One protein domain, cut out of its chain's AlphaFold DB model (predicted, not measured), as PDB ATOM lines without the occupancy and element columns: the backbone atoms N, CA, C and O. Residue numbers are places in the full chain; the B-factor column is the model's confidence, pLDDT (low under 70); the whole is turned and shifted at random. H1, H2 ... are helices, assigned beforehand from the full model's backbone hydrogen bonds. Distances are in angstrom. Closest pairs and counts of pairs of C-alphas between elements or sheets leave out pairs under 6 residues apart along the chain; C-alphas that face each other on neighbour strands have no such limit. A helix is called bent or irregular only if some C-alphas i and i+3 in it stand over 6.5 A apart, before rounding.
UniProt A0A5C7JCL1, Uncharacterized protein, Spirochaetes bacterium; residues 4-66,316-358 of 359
ATOM      1  N   GLN A   4     -47.040  14.168  -3.398       85.88
ATOM      2  CA  GLN A   4     -45.725  14.372  -2.795       85.88
ATOM      3  C   GLN A   4     -44.589  14.509  -3.828       85.88
ATOM      4  O   GLN A   4     -43.644  15.274  -3.626       85.88
ATOM      5  N   GLU A   5     -44.690  13.812  -4.960       86.06
ATOM      6  CA  GLU A   5     -43.734  13.918  -6.062       86.06
ATOM      7  C   GLU A   5     -43.895  15.249  -6.816       86.06
ATOM      8  O   GLU A   5     -42.893  15.858  -7.185       86.06
ATOM      9  N   VAL A   6     -45.127  15.761  -6.961       87.00
ATOM     10  CA  VAL A   6     -45.402  17.096  -7.537       87.00
ATOM     11  C   VAL A   6     -44.701  18.181  -6.721       87.00
ATOM     12  O   VAL A   6     -43.929  18.959  -7.280       87.00
ATOM     13  N   HIS A   7     -44.903  18.196  -5.400       88.31
ATOM     14  CA  HIS A   7     -44.271  19.183  -4.515       88.31
ATOM     15  C   HIS A   7     -42.751  19.068  -4.543       88.31
ATOM     16  O   HIS A   7     -42.050  20.074  -4.633       88.31
ATOM     17  N   THR A   8     -42.232  17.838  -4.517       87.19
ATOM     18  CA  THR A   8     -40.787  17.599  -4.600       87.19
ATOM     19  C   THR A   8     -40.219  18.150  -5.909       87.19
ATOM     20  O   THR A   8     -39.197  18.829  -5.892       87.19
ATOM     21  N   ASN A   9     -40.894  17.921  -7.037       87.19
ATOM     22  CA  ASN A   9     -40.458  18.412  -8.342       87.19
ATOM     23  C   ASN A   9     -40.514  19.941  -8.455       87.19
ATOM     24  O   ASN A   9     -39.594  20.529  -9.023       87.19
ATOM     25  N   ILE A  10     -41.536  20.588  -7.889       87.38
ATOM     26  CA  ILE A  10     -41.627  22.056  -7.833       87.38
ATOM     27  C   ILE A  10     -40.475  22.623  -6.999       87.38
ATOM     28  O   ILE A  10     -39.747  23.491  -7.479       87.38
ATOM     29  N   ASN A  11     -40.240  22.074  -5.805       86.88
ATOM     30  CA  ASN A  11     -39.138  22.498  -4.939       86.88
ATOM     31  C   ASN A  11     -37.776  22.319  -5.625       86.88
ATOM     32  O   ASN A  11     -36.957  23.232  -5.623       86.88
ATOM     33  N   LEU A  12     -37.557  21.186  -6.302       85.25
ATOM     34  CA  LEU A  12     -36.346  20.956  -7.096       85.25
ATOM     35  C   LEU A  12     -36.209  21.942  -8.265       85.25
ATOM     36  O   LEU A  12     -35.089  22.319  -8.611       85.25
ATOM     37  N   GLY A  13     -37.313  22.339  -8.899       83.75
ATOM     38  CA  GLY A  13     -37.324  23.343  -9.965       83.75
ATOM     39  C   GLY A  13     -36.897  24.723  -9.464       83.75
ATOM     40  O   GLY A  13     -36.027  25.351 -10.067       83.75
ATOM     41  N   ILE A  14     -37.442  25.144  -8.322       82.50
ATOM     42  CA  ILE A  14     -37.097  26.405  -7.652       82.50
ATOM     43  C   ILE A  14     -35.625  26.391  -7.201       82.50
ATOM     44  O   ILE A  14     -34.870  27.320  -7.502       82.50
ATOM     45  N   ASP A  15     -35.186  25.307  -6.554       78.12
ATOM     46  CA  ASP A  15     -33.835  25.162  -5.995       78.12
ATOM     47  C   ASP A  15     -32.732  25.123  -7.060       78.12
ATOM     48  O   ASP A  15     -31.637  25.648  -6.840       78.12
ATOM     49  N   LYS A  16     -32.995  24.511  -8.225       70.50
ATOM     50  CA  LYS A  16     -32.037  24.474  -9.347       70.50
ATOM     51  C   LYS A  16     -31.681  25.868  -9.856       70.50
ATOM     52  O   LYS A  16     -30.591  26.047 -10.395       70.50
ATOM     53  N   ILE A  17     -32.596  26.825  -9.718       62.03
ATOM     54  CA  ILE A  17     -32.436  28.191 -10.221       62.03
ATOM     55  C   ILE A  17     -31.900  29.103  -9.111       62.03
ATOM     56  O   ILE A  17     -31.022  29.928  -9.360       62.03
ATOM     57  N   TYR A  18     -32.354  28.908  -7.872       58.41
ATOM     58  CA  TYR A  18     -31.921  29.678  -6.713       58.41
ATOM     59  C   TYR A  18     -31.540  28.734  -5.575       58.41
ATOM     60  O   TYR A  18     -32.413  28.235  -4.880       58.41
ATOM     61  N   SER A  19     -30.233  28.522  -5.381       62.75
ATOM     62  CA  SER A  19     -29.593  27.652  -4.375       62.75
ATOM     63  C   SER A  19     -30.202  27.746  -2.958       62.75
ATOM     64  O   SER A  19     -29.613  28.370  -2.073       62.75
ATOM     65  N   LYS A  20     -31.352  27.097  -2.731       62.56
ATOM     66  CA  LYS A  20     -32.108  27.048  -1.467       62.56
ATOM     67  C   LYS A  20     -32.431  28.410  -0.844       62.56
ATOM     68  O   LYS A  20     -32.433  28.560   0.375       62.56
ATOM     69  N   GLN A  21     -32.683  29.429  -1.664       60.66
ATOM     70  CA  GLN A  21     -32.944  30.780  -1.149       60.66
ATOM     71  C   GLN A  21     -34.382  30.959  -0.614       60.66
ATOM     72  O   GLN A  21     -34.647  31.920   0.107       60.66
ATOM     73  N   TYR A  22     -35.305  30.047  -0.941       62.34
ATOM     74  CA  TYR A  22     -36.750  30.230  -0.738       62.34
ATOM     75  C   TYR A  22     -37.388  29.172   0.177       62.34
ATOM     76  O   TYR A  22     -38.408  28.585  -0.161       62.34
ATOM     77  N   ASP A  23     -36.817  28.975   1.367       64.19
ATOM     78  CA  ASP A  23     -37.311  28.036   2.398       64.19
ATOM     79  C   ASP A  23     -38.562  28.537   3.164       64.19
ATOM     80  O   ASP A  23     -38.967  27.969   4.172       64.19
ATOM     81  N   TRP A  24     -39.161  29.651   2.730       69.94
ATOM     82  CA  TRP A  24     -40.326  30.263   3.385       69.94
ATOM     83  C   TRP A  24     -41.657  29.942   2.697       69.94
ATOM     84  O   TRP A  24     -42.700  30.271   3.257       69.94
ATOM     85  N   ILE A  25     -41.640  29.331   1.505       78.88
ATOM     86  CA  ILE A  25     -42.868  28.973   0.785       78.88
ATOM     87  C   ILE A  25     -43.499  27.768   1.475       78.88
ATOM     88  O   ILE A  25     -42.902  26.695   1.573       78.88
ATOM     89  N   THR A  26     -44.722  27.949   1.952       83.75
ATOM     90  CA  THR A  26     -45.449  26.882   2.638       83.75
ATOM     91  C   THR A  26     -45.996  25.859   1.635       83.75
ATOM     92  O   THR A  26     -46.350  26.225   0.512       83.75
ATOM     93  N   PRO A  27     -46.132  24.569   2.009       82.44
ATOM     94  CA  PRO A  27     -46.759  23.570   1.141       82.44
ATOM     95  C   PRO A  27     -48.154  23.984   0.656       82.44
ATOM     96  O   PRO A  27     -48.500  23.717  -0.490       82.44
ATOM     97  N   ARG A  28     -48.908  24.714   1.484       77.50
ATOM     98  CA  ARG A  28     -50.218  25.246   1.109       77.50
ATOM     99  C   ARG A  28     -50.152  26.297   0.004       77.50
ATOM    100  O   ARG A  28     -50.955  26.254  -0.918       77.50
ATOM    101  N   GLU A  29     -49.205  27.231   0.060       81.94
ATOM    102  CA  GLU A  29     -49.037  28.210  -1.026       81.94
ATOM    103  C   GLU A  29     -48.708  27.511  -2.351       81.94
ATOM    104  O   GLU A  29     -49.176  27.933  -3.410       81.94
ATOM    105  N   ILE A  30     -47.951  26.408  -2.295       86.19
ATOM    106  CA  ILE A  30     -47.687  25.560  -3.461       86.19
ATOM    107  C   ILE A  30     -48.994  24.931  -3.968       86.19
ATOM    108  O   ILE A  30     -49.254  25.014  -5.167       86.19
ATOM    109  N   ASP A  31     -49.841  24.385  -3.088       87.56
ATOM    110  CA  ASP A  31     -51.158  23.833  -3.453       87.56
ATOM    111  C   ASP A  31     -52.038  24.871  -4.175       87.56
ATOM    112  O   ASP A  31     -52.584  24.598  -5.248       87.56
ATOM    113  N   THR A  32     -52.122  26.102  -3.656       86.31
ATOM    114  CA  THR A  32     -52.886  27.191  -4.291       86.31
ATOM    115  C   THR A  32     -52.367  27.504  -5.698       86.31
ATOM    116  O   THR A  32     -53.153  27.680  -6.639       86.31
ATOM    117  N   VAL A  33     -51.043  27.554  -5.875       89.19
ATOM    118  CA  VAL A  33     -50.428  27.789  -7.188       89.19
ATOM    119  C   VAL A  33     -50.688  26.622  -8.141       89.19
ATOM    120  O   VAL A  33     -50.976  26.866  -9.318       89.19
ATOM    121  N   ILE A  34     -50.636  25.378  -7.657       91.12
ATOM    122  CA  ILE A  34     -50.964  24.195  -8.459       91.12
ATOM    123  C   ILE A  34     -52.410  24.283  -8.942       91.12
ATOM    124  O   ILE A  34     -52.649  24.192 -10.145       91.12
ATOM    125  N   ASN A  35     -53.366  24.538  -8.048       90.38
ATOM    126  CA  ASN A  35     -54.787  24.627  -8.392       90.38
ATOM    127  C   ASN A  35     -55.068  25.709  -9.440       90.38
ATOM    128  O   ASN A  35     -55.745  25.461 -10.446       90.38
ATOM    129  N   LYS A  36     -54.462  26.888  -9.275       91.00
ATOM    130  CA  LYS A  36     -54.528  27.971 -10.264       91.00
ATOM    131  C   LYS A  36     -53.975  27.537 -11.625       91.00
ATOM    132  O   LYS A  36     -54.580  27.833 -12.661       91.00
ATOM    133  N   ASN A  37     -52.841  26.840 -11.645       91.62
ATOM    134  CA  ASN A  37     -52.195  26.410 -12.883       91.62
ATOM    135  C   ASN A  37     -52.903  25.241 -13.564       91.62
ATOM    136  O   ASN A  37     -52.994  25.239 -14.789       91.62
ATOM    137  N   VAL A  38     -53.489  24.313 -12.808       91.62
ATOM    138  CA  VAL A  38     -54.381  23.271 -13.334       91.62
ATOM    139  C   VAL A  38     -55.572  23.921 -14.039       91.62
ATOM    140  O   VAL A  38     -55.841  23.617 -15.201       91.62
ATOM    141  N   TYR A  39     -56.230  24.891 -13.400       90.56
ATOM    142  CA  TYR A  39     -57.336  25.622 -14.021       90.56
ATOM    143  C   TYR A  39     -56.900  26.355 -15.301       90.56
ATOM    144  O   TYR A  39     -57.549  26.256 -16.349       90.56
ATOM    145  N   ARG A  40     -55.763  27.060 -15.249       89.56
ATOM    146  CA  ARG A  40     -55.183  27.761 -16.405       89.56
ATOM    147  C   ARG A  40     -54.862  26.793 -17.544       89.56
ATOM    148  O   ARG A  40     -55.185  27.091 -18.697       89.56
ATOM    149  N   PHE A  41     -54.278  25.638 -17.235       91.06
ATOM    150  CA  PHE A  41     -53.959  24.588 -18.197       91.06
ATOM    151  C   PHE A  41     -55.222  24.120 -18.924       91.06
ATOM    152  O   PHE A  41     -55.282  24.194 -20.154       91.06
ATOM    153  N   ILE A  42     -56.268  23.759 -18.174       90.12
ATOM    154  CA  ILE A  42     -57.552  23.309 -18.729       90.12
ATOM    155  C   ILE A  42     -58.148  24.404 -19.632       90.12
ATOM    156  O   ILE A  42     -58.531  24.125 -20.773       90.12
ATOM    157  N   LYS A  43     -58.107  25.675 -19.205       88.25
ATOM    158  CA  LYS A  43     -58.596  26.820 -19.997       88.25
ATOM    159  C   LYS A  43     -57.882  26.977 -21.334       88.25
ATOM    160  O   LYS A  43     -58.536  27.152 -22.360       88.25
ATOM    161  N   THR A  44     -56.554  26.858 -21.358       86.06
ATOM    162  CA  THR A  44     -55.769  26.997 -22.601       86.06
ATOM    163  C   THR A  44     -56.055  25.892 -23.626       86.06
ATOM    164  O   THR A  44     -55.908  26.093 -24.839       86.06
ATOM    165  N   ARG A  45     -56.449  24.706 -23.148       84.38
ATOM    166  CA  ARG A  45     -56.760  23.538 -23.977       84.38
ATOM    167  C   ARG A  45     -58.202  23.558 -24.475       84.38
ATOM    168  O   ARG A  45     -58.446  23.139 -25.608       84.38
ATOM    169  N   TYR A  46     -59.121  24.087 -23.675       83.00
ATOM    170  CA  TYR A  46     -60.525  24.216 -24.043       83.00
ATOM    171  C   TYR A  46     -60.791  25.406 -24.976       83.00
ATOM    172  O   TYR A  46     -61.392  25.234 -26.040       83.00
ATOM    173  N   GLU A  47     -60.322  26.606 -24.621       79.94
ATOM    174  CA  GLU A  47     -60.640  27.812 -25.384       79.94
ATOM    175  C   GLU A  47     -59.876  27.848 -26.721       79.94
ATOM    176  O   GLU A  47     -58.640  27.780 -26.751       79.94
ATOM    177  N   PRO A  48     -60.576  28.007 -27.861       67.94
ATOM    178  CA  PRO A  48     -59.918  28.135 -29.158       67.94
ATOM    179  C   PRO A  48     -59.165  29.466 -29.280       67.94
ATOM    180  O   PRO A  48     -58.150  29.532 -29.964       67.94
ATOM    181  N   LEU A  49     -59.632  30.525 -28.607       67.25
ATOM    182  CA  LEU A  49     -59.065  31.875 -28.702       67.25
ATOM    183  C   LEU A  49     -57.682  31.999 -28.055       67.25
ATOM    184  O   LEU A  49     -56.870  32.799 -28.510       67.25
ATOM    185  N   LEU A  50     -57.403  31.185 -27.036       60.62
ATOM    186  CA  LEU A  50     -56.102  31.138 -26.366       60.62
ATOM    187  C   LEU A  50     -55.057  30.336 -27.158       60.62
ATOM    188  O   LEU A  50     -53.909  30.225 -26.737       60.62
ATOM    189  N   ASN A  51     -55.443  29.767 -28.305       60.62
ATOM    190  CA  ASN A  51     -54.573  28.974 -29.155       60.62
ATOM    191  C   ASN A  51     -54.103  29.767 -30.378       60.62
ATOM    192  O   ASN A  51     -54.908  30.333 -31.118       60.62
ATOM    193  N   GLN A  52     -52.812  29.665 -30.686       60.19
ATOM    194  CA  GLN A  52     -52.244  30.154 -31.941       60.19
ATOM    195  C   GLN A  52     -52.936  29.543 -33.176       60.19
ATOM    196  O   GLN A  52     -53.130  30.230 -34.175       60.19
ATOM    197  N   GLN A  53     -53.350  28.271 -33.107       59.56
ATOM    198  CA  GLN A  53     -54.011  27.571 -34.218       59.56
ATOM    199  C   GLN A  53     -55.528  27.809 -34.296       59.56
ATOM    200  O   GLN A  53     -56.160  27.332 -35.235       59.56
ATOM    201  N   LYS A  54     -56.127  28.509 -33.317       62.25
ATOM    202  CA  LYS A  54     -57.582  28.752 -33.210       62.25
ATOM    203  C   LYS A  54     -58.463  27.500 -33.345       62.25
ATOM    204  O   LYS A  54     -59.641  27.595 -33.680       62.25
ATOM    205  N   SER A  55     -57.899  26.321 -33.094       58.69
ATOM    206  CA  SER A  55     -58.597  25.043 -33.186       58.69
ATOM    207  C   SER A  55     -59.326  24.743 -31.874       58.69
ATOM    208  O   SER A  55     -58.772  24.926 -30.786       58.69
ATOM    209  N   GLY A  56     -60.593  24.327 -31.972       57.16
ATOM    210  CA  GLY A  56     -61.413  23.966 -30.811       57.16
ATOM    211  C   GLY A  56     -60.930  22.688 -30.123       57.16
ATOM    212  O   GLY A  56     -60.112  21.949 -30.672       57.16
ATOM    213  N   PHE A  57     -61.466  22.410 -28.932       58.50
ATOM    214  CA  PHE A  57     -61.145  21.226 -28.121       58.50
ATOM    215  C   PHE A  57     -61.110  19.914 -28.936       58.50
ATOM    216  O   PHE A  57     -60.137  19.170 -28.873       58.50
ATOM    217  N   GLN A  58     -62.115  19.689 -29.789       59.00
ATOM    218  CA  GLN A  58     -62.292  18.448 -30.561       59.00
ATOM    219  C   GLN A  58     -61.439  18.348 -31.840       59.00
ATOM    220  O   GLN A  58     -61.539  17.368 -32.572       59.00
ATOM    221  N   MET A  59     -60.624  19.358 -32.158       64.19
ATOM    222  CA  MET A  59     -59.883  19.404 -33.427       64.19
ATOM    223  C   MET A  59     -58.441  18.894 -33.321       64.19
ATOM    224  O   MET A  59     -57.825  18.613 -34.346       64.19
ATOM    225  N   SER A  60     -57.882  18.781 -32.112       77.06
ATOM    226  CA  SER A  60     -56.520  18.282 -31.901       77.06
ATOM    227  C   SER A  60     -56.538  17.040 -31.022       77.06
ATOM    228  O   SER A  60     -56.997  17.102 -29.885       77.06
ATOM    229  N   GLN A  61     -55.962  15.943 -31.524       80.81
ATOM    230  CA  GLN A  61     -55.831  14.687 -30.778       80.81
ATOM    231  C   GLN A  61     -55.142  14.900 -29.423       80.81
ATOM    232  O   GLN A  61     -55.615  14.399 -28.411       80.81
ATOM    233  N   LYS A  62     -54.102  15.747 -29.382       83.56
ATOM    234  CA  LYS A  62     -53.405  16.095 -28.137       83.56
ATOM    235  C   LYS A  62     -54.349  16.719 -27.101       83.56
ATOM    236  O   LYS A  62     -54.279  16.369 -25.936       83.56
ATOM    237  N   ARG A  63     -55.240  17.632 -27.507       81.38
ATOM    238  CA  ARG A  63     -56.157  18.319 -26.577       81.38
ATOM    239  C   ARG A  63     -57.195  17.367 -25.992       81.38
ATOM    240  O   ARG A  63     -57.489  17.461 -24.806       81.38
ATOM    241  N   ILE A  64     -57.712  16.465 -26.825       83.81
ATOM    242  CA  ILE A  64     -58.624  15.404 -26.389       83.81
ATOM    243  C   ILE A  64     -57.909  14.516 -25.371       83.81
ATOM    244  O   ILE A  64     -58.445  14.284 -24.294       83.81
ATOM    245  N   ASP A  65     -56.685  14.081 -25.679       86.81
ATOM    246  CA  ASP A  65     -55.908  13.229 -24.782       86.81
ATOM    247  C   ASP A  65     -55.545  13.945 -23.470       86.81
ATOM    248  O   ASP A  65     -55.614  13.317 -22.418       86.81
ATOM    249  N   ASP A  66     -55.242  15.249 -23.502       88.94
ATOM    250  CA  ASP A  66     -54.909  16.062 -22.321       88.94
ATOM    251  C   ASP A  66     -56.090  16.215 -21.337       88.94
ATOM    252  O   ASP A  66     -55.860  16.265 -20.132       88.94
ATOM    253  N   LEU A 316     -54.713  16.541   2.276       69.69
ATOM    254  CA  LEU A 316     -55.754  15.553   1.956       69.69
ATOM    255  C   LEU A 316     -55.254  14.398   1.075       69.69
ATOM    256  O   LEU A 316     -56.032  13.524   0.695       69.69
ATOM    257  N   ASN A 317     -53.962  14.382   0.728       77.56
ATOM    258  CA  ASN A 317     -53.377  13.437  -0.225       77.56
ATOM    259  C   ASN A 317     -54.139  13.395  -1.573       77.56
ATOM    260  O   ASN A 317     -54.277  12.343  -2.206       77.56
ATOM    261  N   GLN A 318     -54.640  14.551  -2.013       80.00
ATOM    262  CA  GLN A 318     -55.379  14.722  -3.261       80.00
ATOM    263  C   GLN A 318     -54.422  15.189  -4.364       80.00
ATOM    264  O   GLN A 318     -53.803  16.248  -4.269       80.00
ATOM    265  N   GLY A 319     -54.263  14.369  -5.406       84.31
ATOM    266  CA  GLY A 319     -53.370  14.641  -6.537       84.31
ATOM    267  C   GLY A 319     -54.060  15.283  -7.743       84.31
ATOM    268  O   GLY A 319     -55.264  15.515  -7.759       84.31
ATOM    269  N   ILE A 320     -53.279  15.526  -8.798       87.69
ATOM    270  CA  ILE A 320     -53.776  16.072 -10.066       87.69
ATOM    271  C   ILE A 320     -54.552  14.981 -10.828       87.69
ATOM    272  O   ILE A 320     -53.974  13.967 -11.211       87.69
ATOM    273  N   GLU A 321     -55.839  15.212 -11.112       87.81
ATOM    274  CA  GLU A 321     -56.712  14.260 -11.833       87.81
ATOM    275  C   GLU A 321     -56.472  14.190 -13.357       87.81
ATOM    276  O   GLU A 321     -57.083  13.381 -14.057       87.81
ATOM    277  N   LEU A 322     -55.604  15.050 -13.892       89.88
ATOM    278  CA  LEU A 322     -55.226  15.059 -15.308       89.88
ATOM    279  C   LEU A 322     -54.282  13.890 -15.655       89.88
ATOM    280  O   LEU A 322     -53.636  13.336 -14.763       89.88
ATOM    281  N   PRO A 323     -54.159  13.510 -16.940       90.69
ATOM    282  CA  PRO A 323     -53.278  12.424 -17.364       90.69
ATOM    283  C   PRO A 323     -51.807  12.654 -16.990       90.69
ATOM    284  O   PRO A 323     -51.317  13.781 -17.072       90.69
ATOM    285  N   ASP A 324     -51.072  11.583 -16.677       89.38
ATOM    286  CA  ASP A 324     -49.681  11.661 -16.190       89.38
ATOM    287  C   ASP A 324     -48.729  12.408 -17.139       89.38
ATOM    288  O   ASP A 324     -47.806  13.093 -16.697       89.38
ATOM    289  N   HIS A 325     -48.961  12.341 -18.454       89.81
ATOM    290  CA  HIS A 325     -48.126  13.044 -19.435       89.81
ATOM    291  C   HIS A 325     -48.259  14.573 -19.372       89.81
ATOM    292  O   HIS A 325     -47.406  15.274 -19.911       89.81
ATOM    293  N   THR A 326     -49.310  15.092 -18.730       90.56
ATOM    294  CA  THR A 326     -49.546  16.535 -18.559       90.56
ATOM    295  C   THR A 326     -48.863  17.101 -17.314       90.56
ATOM    296  O   THR A 326     -48.583  18.298 -17.257       90.56
ATOM    297  N   HIS A 327     -48.542  16.255 -16.327       91.25
ATOM    298  CA  HIS A 327     -48.009  16.701 -15.036       91.25
ATOM    299  C   HIS A 327     -46.694  17.487 -15.155       91.25
ATOM    300  O   HIS A 327     -46.592  18.520 -14.494       91.25
ATOM    301  N   PRO A 328     -45.718  17.111 -16.009       90.94
ATOM    302  CA  PRO A 328     -44.488  17.892 -16.165       90.94
ATOM    303  C   PRO A 328     -44.722  19.313 -16.696       90.94
ATOM    304  O   PRO A 328     -44.039  20.243 -16.275       90.94
ATOM    305  N   GLU A 329     -45.695  19.495 -17.598       91.62
ATOM    306  CA  GLU A 329     -46.053  20.815 -18.141       91.62
ATOM    307  C   GLU A 329     -46.658  21.699 -17.044       91.62
ATOM    308  O   GLU A 329     -46.269  22.855 -16.897       91.62
ATOM    309  N   ILE A 330     -47.543  21.133 -16.217       92.00
ATOM    310  CA  ILE A 330     -48.159  21.837 -15.083       92.00
ATOM    311  C   ILE A 330     -47.107  22.212 -14.036       92.00
ATOM    312  O   ILE A 330     -47.110  23.342 -13.553       92.00
ATOM    313  N   VAL A 331     -46.181  21.303 -13.711       92.00
ATOM    314  CA  VAL A 331     -45.076  21.583 -12.779       92.00
ATOM    315  C   VAL A 331     -44.220  22.741 -13.287       92.00
ATOM    316  O   VAL A 331     -43.920  23.645 -12.512       92.00
ATOM    317  N   GLN A 332     -43.873  22.759 -14.577       91.44
ATOM    318  CA  GLN A 332     -43.106  23.863 -15.155       91.44
ATOM    319  C   GLN A 332     -43.869  25.191 -15.062       91.44
ATOM    320  O   GLN A 332     -43.299  26.178 -14.611       91.44
ATOM    321  N   MET A 333     -45.165  25.198 -15.401       91.69
ATOM    322  CA  MET A 333     -46.015  26.386 -15.254       91.69
ATOM    323  C   MET A 333     -46.058  26.893 -13.805       91.69
ATOM    324  O   MET A 333     -46.010  28.097 -13.579       91.69
ATOM    325  N   CYS A 334     -46.109  25.988 -12.822       91.19
ATOM    326  CA  CYS A 334     -46.081  26.359 -11.406       91.19
ATOM    327  C   CYS A 334     -44.738  26.977 -11.001       91.19
ATOM    328  O   CYS A 334     -44.723  27.983 -10.300       91.19
ATOM    329  N   VAL A 335     -43.618  26.390 -11.437       90.31
ATOM    330  CA  VAL A 335     -42.276  26.926 -11.161       90.31
ATOM    331  C   VAL A 335     -42.133  28.326 -11.759       90.31
ATOM    332  O   VAL A 335     -41.692  29.232 -11.056       90.31
ATOM    333  N   ASP A 336     -42.560  28.524 -13.007       90.19
ATOM    334  CA  ASP A 336     -42.492  29.823 -13.684       90.19
ATOM    335  C   ASP A 336     -43.350  30.882 -12.968       90.19
ATOM    336  O   ASP A 336     -42.859  31.972 -12.673       90.19
ATOM    337  N   ASP A 337     -44.595  30.546 -12.607       89.75
ATOM    338  CA  ASP A 337     -45.492  31.444 -11.867       89.75
ATOM    339  C   ASP A 337     -44.911  31.815 -10.481       89.75
ATOM    340  O   ASP A 337     -44.977  32.976 -10.069       89.75
ATOM    341  N   ILE A 338     -44.310  30.862  -9.751       87.62
ATOM    342  CA  ILE A 338     -43.678  31.128  -8.442       87.62
ATOM    343  C   ILE A 338     -42.473  32.057  -8.602       87.62
ATOM    344  O   ILE A 338     -42.310  33.001  -7.823       87.62
ATOM    345  N   LEU A 339     -41.635  31.826  -9.612       85.31
ATOM    346  CA  LEU A 339     -40.484  32.683  -9.892       85.31
ATOM    347  C   LEU A 339     -40.926  34.100 -10.271       85.31
ATOM    348  O   LEU A 339     -40.374  35.064  -9.740       85.31
ATOM    349  N   GLU A 340     -41.969  34.246 -11.089       86.19
ATOM    350  CA  GLU A 340     -42.551  35.550 -11.428       86.19
ATOM    351  C   GLU A 340     -43.083  36.276 -10.176       86.19
ATOM    352  O   GLU A 340     -42.845  37.474  -9.981       86.19
ATOM    353  N   MET A 341     -43.744  35.560  -9.262       82.25
ATOM    354  CA  MET A 341     -44.210  36.113  -7.981       82.25
ATOM    355  C   MET A 341     -43.065  36.579  -7.067       82.25
ATOM    356  O   MET A 341     -43.251  37.479  -6.240       82.25
ATOM    357  N   ILE A 342     -41.884  35.977  -7.187       80.12
ATOM    358  CA  ILE A 342     -40.688  36.379  -6.440       80.12
ATOM    359  C   ILE A 342     -40.025  37.591  -7.103       80.12
ATOM    360  O   ILE A 342     -39.688  38.566  -6.424       80.12
ATOM    361  N   GLU A 343     -39.848  37.568  -8.423       80.12
ATOM    362  CA  GLU A 343     -39.215  38.656  -9.173       80.12
ATOM    363  C   GLU A 343     -40.032  39.949  -9.117       80.12
ATOM    364  O   GLU A 343     -39.475  41.021  -8.867       80.12
ATOM    365  N   SER A 344     -41.356  39.859  -9.250       77.38
ATOM    366  CA  SER A 344     -42.258  41.009  -9.119       77.38
ATOM    367  C   SER A 344     -42.139  41.698  -7.752       77.38
ATOM    368  O   SER A 344     -42.059  42.928  -7.687       77.38
ATOM    369  N   ARG A 345     -42.016  40.936  -6.654       72.38
ATOM    370  CA  ARG A 345     -41.743  41.498  -5.316       72.38
ATOM    371  C   ARG A 345     -40.400  42.232  -5.251       72.38
ATOM    372  O   ARG A 345     -40.310  43.298  -4.634       72.38
ATOM    373  N   ARG A 346     -39.359  41.709  -5.905       69.31
ATOM    374  CA  ARG A 346     -38.034  42.358  -5.967       69.31
ATOM    375  C   ARG A 346     -38.054  43.654  -6.779       69.31
ATOM    376  O   ARG A 346     -37.405  44.622  -6.395       69.31
ATOM    377  N   LEU A 347     -38.795  43.692  -7.884       69.25
ATOM    378  CA  LEU A 347     -38.930  44.902  -8.696       69.25
ATOM    379  C   LEU A 347     -39.680  46.005  -7.942       69.25
ATOM    380  O   LEU A 347     -39.231  47.148  -7.946       69.25
ATOM    381  N   ASN A 348     -40.763  45.667  -7.238       67.50
ATOM    382  CA  ASN A 348     -41.531  46.642  -6.458       67.50
ATOM    383  C   ASN A 348     -40.696  47.271  -5.334       67.50
ATOM    384  O   ASN A 348     -40.652  48.494  -5.218       67.50
ATOM    385  N   THR A 349     -39.952  46.457  -4.580       70.25
ATOM    386  CA  THR A 349     -39.046  46.955  -3.527       70.25
ATOM    387  C   THR A 349     -37.919  47.831  -4.085       70.25
ATOM    388  O   THR A 349     -37.585  48.856  -3.496       70.25
ATOM    389  N   ALA A 350     -37.365  47.494  -5.255       67.94
ATOM    390  CA  ALA A 350     -36.373  48.336  -5.925       67.94
ATOM    391  C   ALA A 350     -36.961  49.670  -6.428       67.94
ATOM    392  O   ALA A 350     -36.283  50.698  -6.392       67.94
ATOM    393  N   VAL A 351     -38.211  49.683  -6.899       71.56
ATOM    394  CA  VAL A 351     -38.902  50.912  -7.325       71.56
ATOM    395  C   VAL A 351     -39.199  51.824  -6.133       71.56
ATOM    396  O   VAL A 351     -39.031  53.037  -6.251       71.56
ATOM    397  N   GLU A 352     -39.607  51.269  -4.992       67.50
ATOM    398  CA  GLU A 352     -39.845  52.032  -3.760       67.50
ATOM    399  C   GLU A 352     -38.556  52.671  -3.229       67.50
ATOM    400  O   GLU A 352     -38.524  53.885  -3.036       67.50
ATOM    401  N   LEU A 353     -37.452  51.917  -3.142       65.62
ATOM    402  CA  LEU A 353     -36.151  52.467  -2.731       65.62
ATOM    403  C   LEU A 353     -35.657  53.604  -3.637       65.62
ATOM    404  O   LEU A 353     -35.056  54.567  -3.165       65.62
ATOM    405  N   ASN A 354     -35.892  53.502  -4.947       67.94
ATOM    406  CA  ASN A 354     -35.487  54.548  -5.885       67.94
ATOM    407  C   ASN A 354     -36.330  55.824  -5.751       67.94
ATOM    408  O   ASN A 354     -35.816  56.904  -6.028       67.94
ATOM    409  N   LYS A 355     -37.594  55.729  -5.313       67.31
ATOM    410  CA  LYS A 355     -38.418  56.913  -5.018       67.31
ATOM    411  C   LYS A 355     -37.913  57.647  -3.777       67.31
ATOM    412  O   LYS A 355     -37.839  58.874  -3.801       67.31
ATOM    413  N   ASP A 356     -37.498  56.909  -2.751       63.16
ATOM    414  CA  ASP A 356     -36.983  57.486  -1.504       63.16
ATOM    415  C   ASP A 356     -35.622  58.181  -1.677       63.16
ATOM    416  O   ASP A 356     -35.325  59.128  -0.959       63.16
ATOM    417  N   LEU A 357     -34.817  57.772  -2.664       60.72
ATOM    418  CA  LEU A 357     -33.537  58.412  -3.009       60.72
ATOM    419  C   LEU A 357     -33.678  59.699  -3.847       60.72
ATOM    420  O   LEU A 357     -32.681  60.377  -4.094       60.72
ATOM    421  N   THR A 358     -34.887  60.013  -4.323       55.59
ATOM    422  CA  THR A 358     -35.173  61.210  -5.142       55.59
ATOM    423  C   THR A 358     -35.910  62.327  -4.395       55.59
ATOM    424  O   THR A 358     -36.209  63.355  -5.004       55.59
TER     425      THR A 358
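This is residues 4 to 66 and 316 to 358 of the 359 residues of an uncharacterized protein of Spirochaetes bacterium (UniProt A0A5C7JCL1). One long helix, H4, makes the longest axis; H1 and H2 cross its first half, and its far end sticks out as a free arm, residues 343 to 356. Short H3 folds back on the end of H2, near the start of H4. The printed part has 106 residues with four named helices, H1, H2, H3 and H4 in chain order, and no named strand: all helix. It is loose, with a radius of gyration of the C-alphas of 17.3 A, and elongated, spanning 56 by 34 by 24 A.

H4, residues 324 to 356, runs 49.8 A from C-alpha 324 at (-49.681, 11.661, -16.190) to C-alpha 356 at (-36.983, 57.486, -1.504). It is irregular, but only just: C-alphas 325 and 328 are 6.9 A apart. H2, residues 27 to 46, is 28.7 A long; H1, residues 4 to 17, is 20.6 A long and begins at C-alpha 4 (-45.725, 14.372, -2.795). H3 is residues 61 to 66.

With residues 327 to 339 alone, H4 touches H1 at a steep tilt of 45 degrees, the same way; the closest C-alphas, of Ile 10 and Val 335, are 5.9 A apart. H4 touches H2 with residues 330 to 338 alone, at a steep tilt of 66 degrees, opposite ways; the closest C-alphas, of Ile 34 and Cys 334, are 6.1 A apart. H2 and H3, a helical hairpin, only just touch, with 3 pairs of C-alphas within 8 A, the closest Arg 45 and Arg 63 at 5.9 A. H1 and H3 are apart. Every O i to N i+4 pair is within hydrogen-bond range in H2 and H3, 9 of 10 in H1 and 26 of 29 in H4.

The farthest C-alphas, of Gln 61 and Thr 358, are 57.0 A apart. Residues 67 to 315 are not printed; C-alphas 66 and 316 are 24.3 A apart across the cut. The link from H2 to H3 is long. Confidence is under 70 in 32 residues, among them 17 to 24 and 48 to 59.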